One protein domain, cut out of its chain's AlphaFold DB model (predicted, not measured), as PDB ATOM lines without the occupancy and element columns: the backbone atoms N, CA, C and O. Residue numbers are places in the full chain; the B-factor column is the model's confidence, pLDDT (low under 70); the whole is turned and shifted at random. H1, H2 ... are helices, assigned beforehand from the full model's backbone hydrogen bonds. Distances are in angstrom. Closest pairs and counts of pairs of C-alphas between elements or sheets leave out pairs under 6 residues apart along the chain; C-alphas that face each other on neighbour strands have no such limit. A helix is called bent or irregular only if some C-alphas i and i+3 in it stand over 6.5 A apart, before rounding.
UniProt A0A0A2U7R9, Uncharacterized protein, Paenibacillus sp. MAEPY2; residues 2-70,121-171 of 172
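AT A GLANCE: This is residues 2 to 70 and 121 to 171 of the 172 residues of an uncharacterized protein of Paenibacillus sp. MAEPY2 (UniProt A0A0A2U7R9). One long helix, H3, runs like a rod through a collar of five shorter helices, and its far end, residues 55 to 70, sticks out free. H4, H5 and H6 follow each other round H3 on three sides, while H1 packs side by side with H4 and H2 sits by the beginning of H3. The printed part has 120 residues with six named helices, H1 to H6 in chain order, and no named strand; the class is all helix. It is only just loose, close to compact, with a radius of gyration of the C-alphas of 16.7 A, and it spans 62 by 32 by 28 A, an elongated outline whose length comes from H3.

HOW THE PARTS SIT: H1, residues 2 to 13, and H4, residues 121 to 138, touch at a shallow tilt of 16 degrees, opposite ways, with the C-alphas of Glu 13 and Gln 126 closest at 5.6 A. H2, residues 18 to 26, and H3, residues 30 to 70, form a helical hairpin; they only just touch, with 3 pairs of C-alphas within 8 A, the closest those of Met 25 and Gln 33 at 5.8 A. H3 is the hub, touching the five other helices. Its residues 43 to 51 alone touch residues 121 to 129 of H4 at a steep tilt of 64 degrees, the closest C-alphas being those of Thr 47 and Trp 125, 5.5 A apart. H5, residues 140 to 153, touches H3 with residues 147 to 151 alone, about perpendicular at 89 degrees; the closest C-alphas are those of Asn 38 and Ile 151, 6.6 A apart. H6, residues 156 to 170, touches residues 37 to 44 alone of H3 at a steep tilt of 58 degrees, the same way, with the C-alphas of Leu 41 and Met 163 closest at 7.0 A. H1 and H6 are apart. In H1 to H5 every O i to N i+4 pair is within hydrogen-bond range; in H6 9 of 11 are.

IN THESE COORDINATES: H1 begins at C-alpha 2 (56.127, 35.831, 29.182) and is 16.2 A long; H2 is 12.3 A. H3 runs 60.2 A to C-alpha 70 (27.288, 50.655, -13.141). H4 is 25.6 A long and H5 20.0 A. H6, 21.0 A, ends at C-alpha 170 (48.308, 23.812, 8.537); it is irregular, with C-alphas 157 and 160 7.0 A apart.

THE WHOLE: The C-alphas farthest apart are those of Thr 29 and Val 70, 61.5 A. Residues 71 to 120 are not printed, and C-alphas 70 and 121 are 33.4 A apart across the cut. The links printed whole are tight. The mean pLDDT of the printed part is 77.6; it is under 70 at residue 2, residues 52 to 70, 121 to 122, 154 to 163 and 165 to 171.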
ATOM      1  N   SER A   2      55.853  35.242  30.512       69.25
ATOM      2  CA  SER A   2      56.127  35.831  29.182       69.25
ATOM      3  C   SER A   2      57.247  35.146  28.380       69.25
ATOM      4  O   SER A   2      57.071  34.896  27.193       69.25
ATOM      5  N   LEU A   3      58.366  34.763  29.014       81.06
ATOM      6  CA  LEU A   3      59.486  34.103  28.320       81.06
ATOM      7  C   LEU A   3      59.075  32.760  27.688       81.06
ATOM      8  O   LEU A   3      59.460  32.455  26.566       81.06
ATOM      9  N   LYS A   4      58.247  31.985  28.395       86.56
ATOM     10  CA  LYS A   4      57.759  30.674  27.954       86.56
ATOM     11  C   LYS A   4      56.828  30.803  26.745       86.56
ATOM     12  O   LYS A   4      57.035  30.132  25.738       86.56
ATOM     13  N   LEU A   5      55.851  31.710  26.825       85.75
ATOM     14  CA  LEU A   5      54.940  32.008  25.717       85.75
ATOM     15  C   LEU A   5      55.693  32.528  24.493       85.75
ATOM     16  O   LEU A   5      55.402  32.114  23.374       85.75
ATOM     17  N   ARG A   6      56.712  33.366  24.708       88.56
ATOM     18  CA  ARG A   6      57.590  33.841  23.640       88.56
ATOM     19  C   ARG A   6      58.297  32.684  22.939       88.56
ATOM     20  O   ARG A   6      58.217  32.601  21.720       88.56
ATOM     21  N   THR A   7      58.918  31.763  23.679       89.19
ATOM     22  CA  THR A   7      59.576  30.580  23.092       89.19
ATOM     23  C   THR A   7      58.602  29.727  22.280       89.19
ATOM     24  O   THR A   7      58.950  29.230  21.210       89.19
ATOM     25  N   TYR A   8      57.366  29.573  22.755       90.81
ATOM     26  CA  TYR A   8      56.339  28.838  22.023       90.81
ATOM     27  C   TYR A   8      55.923  29.544  20.732       90.81
ATOM     28  O   TYR A   8      55.832  28.894  19.692       90.81
ATOM     29  N   LEU A   9      55.718  30.861  20.767       89.38
ATOM     30  CA  LEU A   9      55.395  31.647  19.578       89.38
ATOM     31  C   LEU A   9      56.551  31.656  18.566       89.38
ATOM     32  O   LEU A   9      56.310  31.446  17.385       89.38
ATOM     33  N   GLU A  10      57.800  31.809  19.011       91.12
ATOM     34  CA  GLU A  10      58.990  31.735  18.144       91.12
ATOM     35  C   GLU A  10      59.135  30.354  17.485       91.12
ATOM     36  O   GLU A  10      59.532  30.244  16.324       91.12
ATOM     37  N   PHE A  11      58.774  29.278  18.194       89.12
ATOM     38  CA  PHE A  11      58.702  27.943  17.604       89.12
ATOM     39  C   PHE A  11      57.597  27.855  16.541       89.12
ATOM     40  O   PHE A  11      57.849  27.354  15.447       89.12
ATOM     41  N   LEU A  12      56.400  28.375  16.825       87.38
ATOM     42  CA  LEU A  12      55.270  28.385  15.890       87.38
ATOM     43  C   LEU A  12      55.510  29.272  14.659       87.38
ATOM     44  O   LEU A  12      55.010  28.949  13.580       87.38
ATOM     45  N   GLU A  13      56.298  30.343  14.781       87.94
ATOM     46  CA  GLU A  13      56.654  31.246  13.675       87.94
ATOM     47  C   GLU A  13      57.337  30.493  12.526       87.94
ATOM     48  O   GLU A  13      57.085  30.766  11.350       87.94
ATOM     49  N   ARG A  14      58.138  29.472  12.861       84.44
ATOM     50  CA  ARG A  14      58.841  28.612  11.893       84.44
ATOM     51  C   ARG A  14      57.909  27.683  11.115       84.44
ATOM     52  O   ARG A  14      58.373  26.991  10.216       84.44
ATOM     53  N   LYS A  15      56.615  27.668  11.454       78.81
ATOM     54  CA  LYS A  15      55.595  26.750  10.933       78.81
ATOM     55  C   LYS A  15      56.070  25.287  10.997       78.81
ATOM     56  O   LYS A  15      56.236  24.638   9.962       78.81
ATOM     57  N   PRO A  16      56.296  24.768  12.213       78.81
ATOM     58  CA  PRO A  16      56.808  23.424  12.400       78.81
ATOM     59  C   PRO A  16      55.863  22.391  11.789       78.81
ATOM     60  O   PRO A  16      54.635  22.488  11.898       78.81
ATOM     61  N   GLY A  17      56.441  21.378  11.147       79.38
ATOM     62  CA  GLY A  17      55.669  20.269  10.595       79.38
ATOM     63  C   GLY A  17      54.965  19.467  11.695       79.38
ATOM     64  O   GLY A  17      55.303  19.550  12.877       79.38
ATOM     65  N   LYS A  18      54.010  18.605  11.321       78.62
ATOM     66  CA  LYS A  18      53.300  17.738  12.287       78.62
ATOM     67  C   LYS A  18      54.261  16.917  13.161       78.62
ATOM     68  O   LYS A  18      54.032  16.779  14.364       78.62
ATOM     69  N   ALA A  19      55.318  16.371  12.560       80.38
ATOM     70  CA  ALA A  19      56.323  15.580  13.266       80.38
ATOM     71  C   ALA A  19      57.101  16.426  14.289       80.38
ATOM     72  O   ALA A  19      57.281  16.000  15.427       80.38
ATOM     73  N   GLU A  20      57.486  17.646  13.915       83.44
ATOM     74  CA  GLU A  20      58.214  18.577  14.783       83.44
ATOM     75  C   GLU A  20      57.345  19.070  15.940       83.44
ATOM     76  O   GLU A  20      57.792  19.058  17.083       83.44
ATOM     77  N   LEU A  21      56.079  19.410  15.674       83.44
ATOM     78  CA  LEU A  21      55.101  19.768  16.706       83.44
ATOM     79  C   LEU A  21      54.890  18.633  17.708       83.44
ATOM     80  O   LEU A  21      54.877  18.867  18.912       83.44
ATOM     81  N   THR A  22      54.749  17.398  17.220       82.12
ATOM     82  CA  THR A  22      54.550  16.226  18.086       82.12
ATOM     83  C   THR A  22      55.777  15.973  18.955       82.12
ATOM     84  O   THR A  22      55.638  15.784  20.161       82.12
ATOM     85  N   LYS A  23      56.977  16.047  18.364       87.06
ATOM     86  CA  LYS A  23      58.248  15.896  19.080       87.06
ATOM     87  C   LYS A  23      58.447  16.990  20.131       87.06
ATOM     88  O   LYS A  23      58.905  16.702  21.234       87.06
ATOM     89  N   TYR A  24      58.087  18.231  19.805       85.38
ATOM     90  CA  TYR A  24      58.167  19.348  20.741       85.38
ATOM     91  C   TYR A  24      57.206  19.150  21.918       85.38
ATOM     92  O   TYR A  24      57.629  19.240  23.065       85.38
ATOM     93  N   MET A  25      55.948  18.776  21.653       85.44
ATOM     94  CA  MET A  25      54.960  18.489  22.701       85.44
ATOM     95  C   MET A  25      55.388  17.342  23.619       85.44
ATOM     96  O   MET A  25      55.248  17.469  24.830       85.44
ATOM     97  N   SER A  26      55.954  16.254  23.083       84.81
ATOM     98  CA  SER A  26      56.408  15.124  23.910       84.81
ATOM     99  C   SER A  26      57.563  15.470  24.856       84.81
ATOM    100  O   SER A  26      57.799  14.741  25.812       84.81
ATOM    101  N   GLY A  27      58.287  16.565  24.596       83.06
ATOM    102  CA  GLY A  27      59.343  17.069  25.477       83.06
ATOM    103  C   GLY A  27      58.845  17.998  26.590       83.06
ATOM    104  O   GLY A  27      59.650  18.461  27.394       83.06
ATOM    105  N   LEU A  28      57.546  18.309  26.635       88.31
ATOM    106  CA  LEU A  28      56.937  19.192  27.630       88.31
ATOM    107  C   LEU A  28      56.258  18.378  28.744       88.31
ATOM    108  O   LEU A  28      55.731  17.297  28.497       88.31
ATOM    109  N   THR A  29      56.209  18.926  29.963       89.38
ATOM    110  CA  THR A  29      55.372  18.386  31.053       89.38
ATOM    111  C   THR A  29      53.883  18.507  30.713       89.38
ATOM    112  O   THR A  29      53.511  19.369  29.919       89.38
ATOM    113  N   ASP A  30      53.014  17.712  31.339       83.38
ATOM    114  CA  ASP A  30      51.573  17.685  31.020       83.38
ATOM    115  C   ASP A  30      50.911  19.072  31.087       83.38
ATOM    116  O   ASP A  30      50.206  19.483  30.165       83.38
ATOM    117  N   SER A  31      51.214  19.855  32.127       83.44
ATOM    118  CA  SER A  31      50.725  21.236  32.258       83.44
ATOM    119  C   SER A  31      51.230  22.145  31.127       83.44
ATOM    120  O   SER A  31      50.467  22.926  30.558       83.44
ATOM    121  N   ASN A  32      52.498  21.998  30.733       86.12
ATOM    122  CA  ASN A  32      53.091  22.772  29.642       86.12
ATOM    123  C   ASN A  32      52.530  22.362  28.273       86.12
ATOM    124  O   ASN A  32      52.405  23.207  27.389       86.12
ATOM    125  N   GLN A  33      52.178  21.087  28.091       84.81
ATOM    126  CA  GLN A  33      51.531  20.603  26.873       84.81
ATOM    127  C   GLN A  33      50.147  21.225  26.693       84.81
ATOM    128  O   GLN A  33      49.808  21.626  25.582       84.81
ATOM    129  N   ILE A  34      49.360  21.324  27.768       83.25
ATOM    130  CA  ILE A  34      48.029  21.946  27.733       83.25
ATOM    131  C   ILE A  34      48.147  23.421  27.337       83.25
ATOM    132  O   ILE A  34      47.489  23.859  26.394       83.25
ATOM    133  N   GLU A  35      49.041  24.166  27.988       83.88
ATOM    134  CA  GLU A  35      49.276  25.580  27.675       83.88
ATOM    135  C   GLU A  35      49.739  25.776  26.224       83.88
ATOM    136  O   GLU A  35      49.214  26.628  25.507       83.88
ATOM    137  N   PHE A  36      50.665  24.936  25.752       87.19
ATOM    138  CA  PHE A  36      51.138  24.986  24.371       87.19
ATOM    139  C   PHE A  36      50.022  24.675  23.362       87.19
ATOM    140  O   PHE A  36      49.862  25.409  22.387       87.19
ATOM    141  N   LYS A  37      49.209  23.634  23.595       83.81
ATOM    142  CA  LYS A  37      48.052  23.302  22.741       83.81
ATOM    143  C   LYS A  37      47.061  24.464  22.662       83.81
ATOM    144  O   LYS A  37      46.593  24.792  21.573       83.81
ATOM    145  N   ASN A  38      46.776  25.107  23.790       83.94
ATOM    146  CA  ASN A  38      45.877  26.257  23.845       83.94
ATOM    147  C   ASN A  38      46.432  27.459  23.074       83.94
ATOM    148  O   ASN A  38      45.692  28.120  22.348       83.94
ATOM    149  N   LEU A  39      47.743  27.695  23.140       86.88
ATOM    150  CA  LEU A  39      48.397  28.733  22.346       86.88
ATOM    151  C   LEU A  39      48.366  28.431  20.839       86.88
ATOM    152  O   LEU A  39      48.136  29.335  20.031       86.88
ATOM    153  N   VAL A  40      48.555  27.166  20.440       86.19
ATOM    154  CA  VAL A  40      48.407  26.739  19.036       86.19
ATOM    155  C   VAL A  40      46.981  26.998  18.550       86.19
ATOM    156  O   VAL A  40      46.784  27.545  17.463       86.19
ATOM    157  N   LEU A  41      45.988  26.642  19.366       83.88
ATOM    158  CA  LEU A  41      44.575  26.874  19.085       83.88
ATOM    159  C   LEU A  41      44.289  28.375  18.913       83.88
ATOM    160  O   LEU A  41      43.717  28.775  17.901       83.88
ATOM    161  N   PHE A  42      44.750  29.204  19.849       84.62
ATOM    162  CA  PHE A  42      44.604  30.661  19.811       84.62
ATOM    163  C   PHE A  42      45.226  31.277  18.545       84.62
ATOM    164  O   PHE A  42      44.604  32.091  17.859       84.62
ATOM    165  N   SER A  43      46.425  30.826  18.176       86.38
ATOM    166  CA  SER A  43      47.132  31.250  16.957       86.38
ATOM    167  C   SER A  43      46.387  30.868  15.680       86.38
ATOM    168  O   SER A  43      46.279  31.660  14.740       86.38
ATOM    169  N   TYR A  44      45.813  29.665  15.649       83.81
ATOM    170  CA  TYR A  44      45.002  29.210  14.526       83.81
ATOM    171  C   TYR A  44      43.707  30.018  14.384       83.81
ATOM    172  O   TYR A  44      43.346  30.405  13.271       83.81
ATOM    173  N   TYR A  45      43.032  30.328  15.493       82.12
ATOM    174  CA  TYR A  45      41.843  31.181  15.475       82.12
ATOM    175  C   TYR A  45      42.151  32.596  14.982       82.12
ATOM    176  O   TYR A  45      41.420  33.094  14.126       82.12
ATOM    177  N   GLY A  46      43.252  33.204  15.437       80.94
ATOM    178  CA  GLY A  46      43.714  34.499  14.923       80.94
ATOM    179  C   GLY A  46      43.968  34.468  13.415       80.94
ATOM    180  O   GLY A  46      43.498  35.333  12.679       80.94
ATOM    181  N   THR A  47      44.606  33.399  12.930       82.88
ATOM    182  CA  THR A  47      44.874  33.199  11.496       82.88
ATOM    183  C   THR A  47      43.576  33.096  10.685       82.88
ATOM    184  O   THR A  47      43.444  33.719   9.633       82.88
ATOM    185  N   GLU A  48      42.589  32.329  11.155       75.38
ATOM    186  CA  GLU A  48      41.287  32.191  10.482       75.38
ATOM    187  C   GLU A  48      40.467  33.490  10.529       75.38
ATOM    188  O   GLU A  48      39.776  33.810   9.561       75.38
ATOM    189  N   GLN A  49      40.539  34.261  11.618       71.94
ATOM    190  CA  GLN A  49      39.887  35.571  11.708       71.94
ATOM    191  C   GLN A  49      40.502  36.579  10.734       71.94
ATOM    192  O   GLN A  49      39.761  37.253  10.012       71.94
ATOM    193  N   LEU A  50      41.832  36.634  10.643       75.62
ATOM    194  CA  LEU A  50      42.525  37.472   9.663       75.62
ATOM    195  C   LEU A  50      42.170  37.054   8.232       75.62
ATOM    196  O   LEU A  50      41.752  37.891   7.435       75.62
ATOM    197  N   ALA A  51      42.190  35.753   7.931       70.69
ATOM    198  CA  ALA A  51      41.805  35.239   6.616       70.69
ATOM    199  C   ALA A  51      40.337  35.547   6.252       70.69
ATOM    200  O   ALA A  51      40.024  35.829   5.093       70.69
ATOM    201  N   LYS A  52      39.412  35.500   7.221       66.31
ATOM    202  CA  LYS A  52      38.009  35.907   7.014       66.31
ATOM    203  C   LYS A  52      37.881  37.405   6.765       66.31
ATOM    204  O   LYS A  52      37.123  37.798   5.883       66.31
ATOM    205  N   THR A  53      38.628  38.218   7.504       65.62
ATOM    206  CA  THR A  53      38.622  39.678   7.357       65.62
ATOM    207  C   THR A  53      39.143  40.086   5.981       65.62
ATOM    208  O   THR A  53      38.502  40.891   5.305       65.62
ATOM    209  N   GLU A  54      40.218  39.452   5.502       65.06
ATOM    210  CA  GLU A  54      40.726  39.644   4.138       65.06
ATOM    211  C   GLU A  54      39.703  39.232   3.068       65.06
ATOM    212  O   GLU A  54      39.523  39.933   2.075       65.06
ATOM    213  N   LYS A  55      38.987  38.113   3.257       61.75
ATOM    214  CA  LYS A  55      37.910  37.703   2.334       61.75
ATOM    215  C   LYS A  55      36.749  38.697   2.318       61.75
ATOM    216  O   LYS A  55      36.207  38.965   1.249       61.75
ATOM    217  N   LEU A  56      36.368  39.242   3.473       57.09
ATOM    218  CA  LEU A  56      35.295  40.232   3.571       57.09
ATOM    219  C   LEU A  56      35.679  41.548   2.883       57.09
ATOM    220  O   LEU A  56      34.852  42.130   2.180       57.09
ATOM    221  N   HIS A  57      36.940  41.971   3.019       62.06
ATOM    222  CA  HIS A  57      37.467  43.123   2.285       62.06
ATOM    223  C   HIS A  57      37.362  42.897   0.773       62.06
ATOM    224  O   HIS A  57      36.797  43.736   0.084       62.06
ATOM    225  N   LYS A  58      37.735  41.713   0.264       60.62
ATOM    226  CA  LYS A  58      37.593  41.377  -1.169       60.62
ATOM    227  C   LYS A  58      36.159  41.477  -1.685       60.62
ATOM    228  O   LYS A  58      35.937  41.964  -2.789       60.62
ATOM    229  N   ILE A  59      35.189  40.988  -0.912       60.34
ATOM    230  CA  ILE A  59      33.770  41.059  -1.289       60.34
ATOM    231  C   ILE A  59      33.313  42.521  -1.327       60.34
ATOM    232  O   ILE A  59      32.649  42.936  -2.274       60.34
ATOM    233  N   THR A  60      33.705  43.305  -0.326       59.94
ATOM    234  CA  THR A  60      33.373  44.732  -0.240       59.94
ATOM    235  C   THR A  60      33.990  45.513  -1.404       59.94
ATOM    236  O   THR A  60      33.284  46.257  -2.082       59.94
ATOM    237  N   ASP A  61      35.264  45.264  -1.717       61.44
ATOM    238  CA  ASP A  61      35.976  45.877  -2.845       61.44
ATOM    239  C   ASP A  61      35.332  45.521  -4.192       61.44
ATOM    240  O   ASP A  61      35.206  46.381  -5.069       61.44
ATOM    241  N   PHE A  62      34.873  44.274  -4.358       64.31
ATOM    242  CA  PHE A  62      34.133  43.846  -5.546       64.31
ATOM    243  C   PHE A  62      32.830  44.638  -5.703       64.31
ATOM    244  O   PHE A  62      32.614  45.235  -6.756       64.31
ATOM    245  N   TYR A  63      32.003  44.723  -4.655       62.25
ATOM    246  CA  TYR A  63      30.742  45.470  -4.711       62.25
ATOM    247  C   TYR A  63      30.948  46.963  -4.980       62.25
ATOM    248  O   TYR A  63      30.231  47.526  -5.806       62.25
ATOM    249  N   ILE A  64      31.941  47.598  -4.347       66.25
ATOM    250  CA  ILE A  64      32.280  49.009  -4.595       66.25
ATOM    251  C   ILE A  64      32.715  49.209  -6.054       66.25
ATOM    252  O   ILE A  64      32.261  50.144  -6.721       66.25
ATOM    253  N   THR A  65      33.544  48.305  -6.582       64.62
ATOM    254  CA  THR A  65      34.004  48.359  -7.978       64.62
ATOM    255  C   THR A  65      32.828  48.201  -8.948       64.62
ATOM    256  O   THR A  65      32.673  49.008  -9.863       64.62
ATOM    257  N   THR A  66      31.956  47.213  -8.734       63.06
ATOM    258  CA  THR A  66      30.781  46.973  -9.588       63.06
ATOM    259  C   THR A  66      29.790  48.132  -9.533       63.06
ATOM    260  O   THR A  66      29.342  48.589 -10.583       63.06
ATOM    261  N   ALA A  67      29.480  48.650  -8.341       62.97
ATOM    262  CA  ALA A  67      28.582  49.793  -8.179       62.97
ATOM    263  C   ALA A  67      29.106  51.032  -8.918       62.97
ATOM    264  O   ALA A  67      28.334  51.732  -9.573       62.97
ATOM    265  N   THR A  68      30.421  51.260  -8.885       61.81
ATOM    266  CA  THR A  68      31.029  52.393  -9.593       61.81
ATOM    267  C   THR A  68      30.976  52.214 -11.110       61.81
ATOM    268  O   THR A  68      30.598  53.146 -11.813       61.81
ATOM    269  N   ILE A  69      31.260  51.013 -11.631       66.12
ATOM    270  CA  ILE A  69      31.143  50.724 -13.073       66.12
ATOM    271  C   ILE A  69      29.705  50.949 -13.558       66.12
ATOM    272  O   ILE A  69      29.495  51.592 -14.586       66.12
ATOM    273  N   VAL A  70      28.709  50.463 -12.810       67.31
ATOM    274  CA  VAL A  70      27.288  50.655 -13.141       67.31
ATOM    275  C   VAL A  70      26.920  52.140 -13.140       67.31
ATOM    276  O   VAL A  70      26.265  52.599 -14.077       67.31
ATOM    277  N   GLN A 121      48.125  31.193   2.932       65.56
ATOM    278  CA  GLN A 121      47.768  30.867   4.320       65.56
ATOM    279  C   GLN A 121      49.003  30.711   5.233       65.56
ATOM    280  O   GLN A 121      48.948  31.011   6.423       65.56
ATOM    281  N   ASN A 122      50.141  30.324   4.647       66.50
ATOM    282  CA  ASN A 122      51.451  30.324   5.296       66.50
ATOM    283  C   ASN A 122      51.904  31.730   5.738       66.50
ATOM    284  O   ASN A 122      52.362  31.935   6.857       66.50
ATOM    285  N   THR A 123      51.723  32.720   4.873       74.38
ATOM    286  CA  THR A 123      52.065  34.111   5.145       74.38
ATOM    287  C   THR A 123      51.097  34.731   6.166       74.38
ATOM    288  O   THR A 123      51.554  35.462   7.039       74.38
ATOM    289  N   ILE A 124      49.802  34.371   6.163       78.88
ATOM    290  CA  ILE A 124      48.835  34.827   7.192       78.88
ATOM    291  C   ILE A 124      49.216  34.267   8.567       78.88
ATOM    292  O   ILE A 124      49.212  35.000   9.556       78.88
ATOM    293  N   TRP A 125      49.602  32.988   8.632       82.81
ATOM    294  CA  TRP A 125      50.092  32.368   9.864       82.81
ATOM    295  C   TRP A 125      51.290  33.134  10.435       82.81
ATOM    296  O   TRP A 125      51.253  33.571  11.582       82.81
ATOM    297  N   GLN A 126      52.321  33.381   9.623       84.81
ATOM    298  CA  GLN A 126      53.506  34.125  10.064       84.81
ATOM    299  C   GLN A 126      53.181  35.557  10.508       84.81
ATOM    300  O   GLN A 126      53.723  36.016  11.510       84.81
ATOM    301  N   ILE A 127      52.286  36.257   9.802       84.31
ATOM    302  CA  ILE A 127      51.833  37.599  10.196       84.31
ATOM    303  C   ILE A 127      51.143  37.552  11.561       84.31
ATOM    304  O   ILE A 127      51.469  38.360  12.427       84.31
ATOM    305  N   THR A 128      50.252  36.581  11.774       86.31
ATOM    306  CA  THR A 128      49.531  36.399  13.045       86.31
ATOM    307  C   THR A 128      50.510  36.165  14.195       86.31
ATOM    308  O   THR A 128      50.459  36.854  15.211       86.31
ATOM    309  N   ILE A 129      51.456  35.237  14.023       89.69
ATOM    310  CA  ILE A 129      52.447  34.925  15.060       89.69
ATOM    311  C   ILE A 129      53.351  36.130  15.347       89.69
ATOM    312  O   ILE A 129      53.613  36.428  16.510       89.69
ATOM    313  N   LYS A 130      53.781  36.876  14.321       89.50
ATOM    314  CA  LYS A 130      54.567  38.109  14.506       89.50
ATOM    315  C   LYS A 130      53.791  39.194  15.243       89.50
ATOM    316  O   LYS A 130      54.366  39.869  16.094       89.50
ATOM    317  N   GLN A 131      52.501  39.352  14.952       88.19
ATOM    318  CA  GLN A 131      51.634  40.268  15.695       88.19
ATOM    319  C   GLN A 131      51.534  39.857  17.164       88.19
ATOM    320  O   GLN A 131      51.660  40.712  18.036       88.19
ATOM    321  N   TYR A 132      51.394  38.563  17.452       90.62
ATOM    322  CA  TYR A 132      51.350  38.060  18.826       90.62
ATOM    323  C   TYR A 132      52.687  38.226  19.551       90.62
ATOM    324  O   TYR A 132      52.699  38.628  20.708       90.62
ATOM    325  N   LEU A 133      53.818  37.995  18.876       90.38
ATOM    326  CA  LEU A 133      55.152  38.266  19.420       90.38
ATOM    327  C   LEU A 133      55.340  39.751  19.742       90.38
ATOM    328  O   LEU A 133      55.846  40.089  20.811       90.38
ATOM    329  N   HIS A 134      54.906  40.638  18.845       90.62
ATOM    330  CA  HIS A 134      54.949  42.075  19.091       90.62
ATOM    331  C   HIS A 134      54.039  42.462  20.264       90.62
ATOM    332  O   HIS A 134      54.456  43.244  21.120       90.62
ATOM    333  N   TRP A 135      52.815  41.941  20.323       89.06
ATOM    334  CA  TRP A 135      51.882  42.239  21.408       89.06
ATOM    335  C   TRP A 135      52.435  41.778  22.750       89.06
ATOM    336  O   TRP A 135      52.538  42.587  23.662       89.06
ATOM    337  N   LEU A 136      52.932  40.542  22.824       89.75
ATOM    338  CA  LEU A 136      53.575  40.002  24.018       89.75
ATOM    339  C   LEU A 136      54.783  40.844  24.468       89.75
ATOM    340  O   LEU A 136      55.026  40.965  25.665       89.75
ATOM    341  N   ALA A 137      55.545  41.416  23.529       89.00
ATOM    342  CA  ALA A 137      56.678  42.289  23.842       89.00
ATOM    343  C   ALA A 137      56.257  43.691  24.313       89.00
ATOM    344  O   ALA A 137      57.006  44.334  25.044       89.00
ATOM    345  N   ARG A 138      55.089  44.176  23.875       89.44
ATOM    346  CA  ARG A 138      54.567  45.508  24.206       89.44
ATOM    347  C   ARG A 138      53.761  45.508  25.502       89.44
ATOM    348  O   ARG A 138      53.932  46.415  26.305       89.44
ATOM    349  N   ASP A 139      52.883  44.526  25.663       88.00
ATOM    350  CA  ASP A 139      51.982  44.380  26.800       88.00
ATOM    351  C   ASP A 139      51.729  42.892  27.072       88.00
ATOM    352  O   ASP A 139      50.832  42.252  26.515       88.00
ATOM    353  N   SER A 140      52.600  42.303  27.895       87.25
ATOM    354  CA  SER A 140      52.524  40.874  28.179       87.25
ATOM    355  C   SER A 140      51.345  40.506  29.073       87.25
ATOM    356  O   SER A 140      50.875  39.374  28.985       87.25
ATOM    357  N   GLU A 141      50.899  41.416  29.944       87.25
ATOM    358  CA  GLU A 141      49.808  41.145  30.887       87.25
ATOM    359  C   GLU A 141      48.472  41.078  30.154       87.25
ATOM    360  O   GLU A 141      47.731  40.099  30.311       87.25
ATOM    361  N   ASP A 142      48.217  42.049  29.278       88.00
ATOM    362  CA  ASP A 142      47.034  42.086  28.422       88.00
ATOM    363  C   ASP A 142      46.956  40.844  27.521       88.00
ATOM    364  O   ASP A 142      45.958  40.117  27.524       88.00
ATOM    365  N   PHE A 143      48.068  40.488  26.862       86.81
ATOM    366  CA  PHE A 143      48.140  39.269  26.050       86.81
ATOM    367  C   PHE A 143      47.812  38.009  26.863       86.81
ATOM    368  O   PHE A 143      47.047  37.152  26.415       86.81
ATOM    369  N   THR A 144      48.384  37.869  28.065       85.38
ATOM    370  CA  THR A 144      48.111  36.697  28.911       85.38
ATOM    371  C   THR A 144      46.673  36.648  29.404       85.38
ATOM    372  O   THR A 144      46.123  35.554  29.529       85.38
ATOM    373  N   THR A 145      46.061  37.805  29.650       87.25
ATOM    374  CA  THR A 145      44.665  37.908  30.087       87.25
ATOM    375  C   THR A 145      43.738  37.430  28.982       87.25
ATOM    376  O   THR A 145      42.931  36.535  29.205       87.25
ATOM    377  N   ILE A 146      43.938  37.912  27.757       85.69
ATOM    378  CA  ILE A 146      43.119  37.528  26.601       85.69
ATOM    379  C   ILE A 146      43.322  36.060  26.229       85.69
ATOM    380  O   ILE A 146      42.364  35.358  25.904       85.69
ATOM    381  N   LEU A 147      44.556  35.555  26.323       84.19
ATOM    382  CA  LEU A 147      44.816  34.128  26.150       84.19
ATOM    383  C   LEU A 147      44.057  33.298  27.194       84.19
ATOM    384  O   LEU A 147      43.495  32.259  26.855       84.19
ATOM    385  N   LYS A 148      44.023  33.749  28.449       84.75
ATOM    386  CA  LYS A 148      43.305  33.066  29.526       84.75
ATOM    387  C   LYS A 148      41.794  33.106  29.314       84.75
ATOM    388  O   LYS A 148      41.163  32.061  29.387       84.75
ATOM    389  N   GLU A 149      41.233  34.257  28.957       83.62
ATOM    390  CA  GLU A 149      39.813  34.383  28.609       83.62
ATOM    391  C   GLU A 149      39.430  33.463  27.447       83.62
ATOM    392  O   GLU A 149      38.393  32.799  27.482       83.62
ATOM    393  N   PHE A 150      40.289  33.367  26.429       82.12
ATOM    394  CA  PHE A 150      40.095  32.433  25.328       82.12
ATOM    395  C   PHE A 150      40.085  30.976  25.806       82.12
ATOM    396  O   PHE A 150      39.237  30.201  25.364       82.12
ATOM    397  N   ILE A 151      41.001  30.601  26.705       79.50
ATOM    398  CA  ILE A 151      41.060  29.258  27.297       79.50
ATOM    399  C   ILE A 151      39.795  28.969  28.107       79.50
ATOM    400  O   ILE A 151      39.191  27.917  27.916       79.50
ATOM    401  N   ASP A 152      39.361  29.907  28.948       79.25
ATOM    402  CA  ASP A 152      38.178  29.761  29.801       79.25
ATOM    403  C   ASP A 152      36.895  29.586  28.967       79.25
ATOM    404  O   ASP A 152      35.980  28.849  29.343       79.25
ATOM    405  N   GLN A 153      36.838  30.206  27.786       73.56
ATOM    406  CA  GLN A 153      35.736  30.049  26.833       73.56
ATOM    407  C   GLN A 153      35.821  28.759  26.000       73.56
ATOM    408  O   GLN A 153      34.832  28.372  25.364       73.56
ATOM    409  N   PHE A 154      36.969  28.075  25.978       66.12
ATOM    410  CA  PHE A 154      37.176  26.873  25.176       66.12
ATOM    411  C   PHE A 154      37.030  25.600  26.024       66.12
ATOM    412  O   PHE A 154      37.884  25.296  26.851       66.12
ATOM    413  N   PRO A 155      35.998  24.762  25.797       60.47
ATOM    414  CA  PRO A 155      35.860  23.530  26.561       60.47
ATOM    415  C   PRO A 155      37.033  22.595  26.249       60.47
ATOM    416  O   PRO A 155      37.202  22.203  25.091       60.47
ATOM    417  N   GLU A 156      37.793  22.169  27.264       58.81
ATOM    418  CA  GLU A 156      38.954  21.269  27.116       58.81
ATOM    419  C   GLU A 156      38.634  20.020  26.279       58.81
ATOM    420  O   GLU A 156      39.415  19.618  25.416       58.81
ATOM    421  N   LYS A 157      37.418  19.468  26.426       56.44
ATOM    422  CA  LYS A 157      36.918  18.315  25.647       56.44
ATOM    423  C   LYS A 157      36.894  18.543  24.127       56.44
ATOM    424  O   LYS A 157      36.804  17.581  23.366       56.44
ATOM    425  N   LYS A 158      36.947  19.795  23.658       59.31
ATOM    426  CA  LYS A 158      37.012  20.146  22.230       59.31
ATOM    427  C   LYS A 158      38.450  20.351  21.736       59.31
ATOM    428  O   LYS A 158      38.660  20.251  20.527       59.31
ATOM    429  N   SER A 159      39.426  20.566  22.623       62.66
ATOM    430  CA  SER A 159      40.813  20.909  22.263       62.66
ATOM    431  C   SER A 159      41.465  19.850  21.365       62.66
ATOM    432  O   SER A 159      41.899  20.164  20.259       62.66
ATOM    433  N   ASP A 160      41.406  18.564  21.728       67.12
ATOM    434  CA  ASP A 160      42.027  17.496  20.923       67.12
ATOM    435  C   ASP A 160      41.367  17.305  19.545       67.12
ATOM    436  O   ASP A 160      42.040  16.998  18.553       67.12
ATOM    437  N   LYS A 161      40.046  17.519  19.446       69.62
ATOM    438  CA  LYS A 161      39.324  17.481  18.162       69.62
ATOM    439  C   LYS A 161      39.776  18.625  17.255       69.62
ATOM    440  O   LYS A 161      39.987  18.405  16.060       69.62
ATOM    441  N   PHE A 162      39.943  19.822  17.811       68.12
ATOM    442  CA  PHE A 162      40.433  20.979  17.068       68.12
ATOM    443  C   PHE A 162      41.908  20.841  16.699       68.12
ATOM    444  O   PHE A 162      42.242  21.093  15.549       68.12
ATOM    445  N   MET A 163      42.767  20.338  17.586       69.38
ATOM    446  CA  MET A 163      44.177  20.088  17.275       69.38
ATOM    447  C   MET A 163      44.331  19.152  16.074       69.38
ATOM    448  O   MET A 163      45.083  19.457  15.150       69.38
ATOM    449  N   LYS A 164      43.557  18.059  15.998       71.31
ATOM    450  CA  LYS A 164      43.541  17.181  14.809       71.31
ATOM    451  C   LYS A 164      43.159  17.931  13.526       71.31
ATOM    452  O   LYS A 164      43.714  17.648  12.465       71.31
ATOM    453  N   LEU A 165      42.227  18.878  13.615       67.69
ATOM    454  CA  LEU A 165      41.756  19.676  12.481       67.69
ATOM    455  C   LEU A 165      42.782  20.737  12.054       67.69
ATOM    456  O   LEU A 165      43.024  20.907  10.860       67.69
ATOM    457  N   ILE A 166      43.437  21.375  13.024       68.94
ATOM    458  CA  ILE A 166      44.560  22.302  12.843       68.94
ATOM    459  C   ILE A 166      45.706  21.588  12.130       68.94
ATOM    460  O   ILE A 166      46.143  22.040  11.074       68.94
ATOM    461  N   PHE A 167      46.119  20.417  12.623       66.19
ATOM    462  CA  PHE A 167      47.165  19.610  11.989       66.19
ATOM    463  C   PHE A 167      46.828  19.198  10.556       66.19
ATOM    464  O   PHE A 167      47.733  19.068   9.739       66.19
ATOM    465  N   LYS A 168      45.546  18.993  10.234       65.62
ATOM    466  CA  LYS A 168      45.119  18.674   8.868       65.62
ATOM    467  C   LYS A 168      45.225  19.881   7.929       65.62
ATOM    468  O   LYS A 168      45.548  19.693   6.765       65.62
ATOM    469  N   LYS A 169      44.944  21.093   8.418       63.38
ATOM    470  CA  LYS A 169      44.880  22.316   7.600       63.38
ATOM    471  C   LYS A 169      46.190  23.098   7.501       63.38
ATOM    472  O   LYS A 169      46.410  23.754   6.497       63.38
ATOM    473  N   LEU A 170      47.038  23.071   8.529       58.25
ATOM    474  CA  LEU A 170      48.308  23.812   8.537       58.25
ATOM    475  C   LEU A 170      49.440  23.103   7.783       58.25
ATOM    476  O   LEU A 170      50.421  23.753   7.427       58.25
ATOM    477  N   VAL A 171      49.315  21.791   7.566       52.59
ATOM    478  CA  VAL A 171      50.371  20.918   7.016       52.59
ATOM    479  C   VAL A 171      50.113  20.537   5.545       52.59
ATOM    480  O   VAL A 171      50.954  19.884   4.936       52.59
TER     481      VAL A 171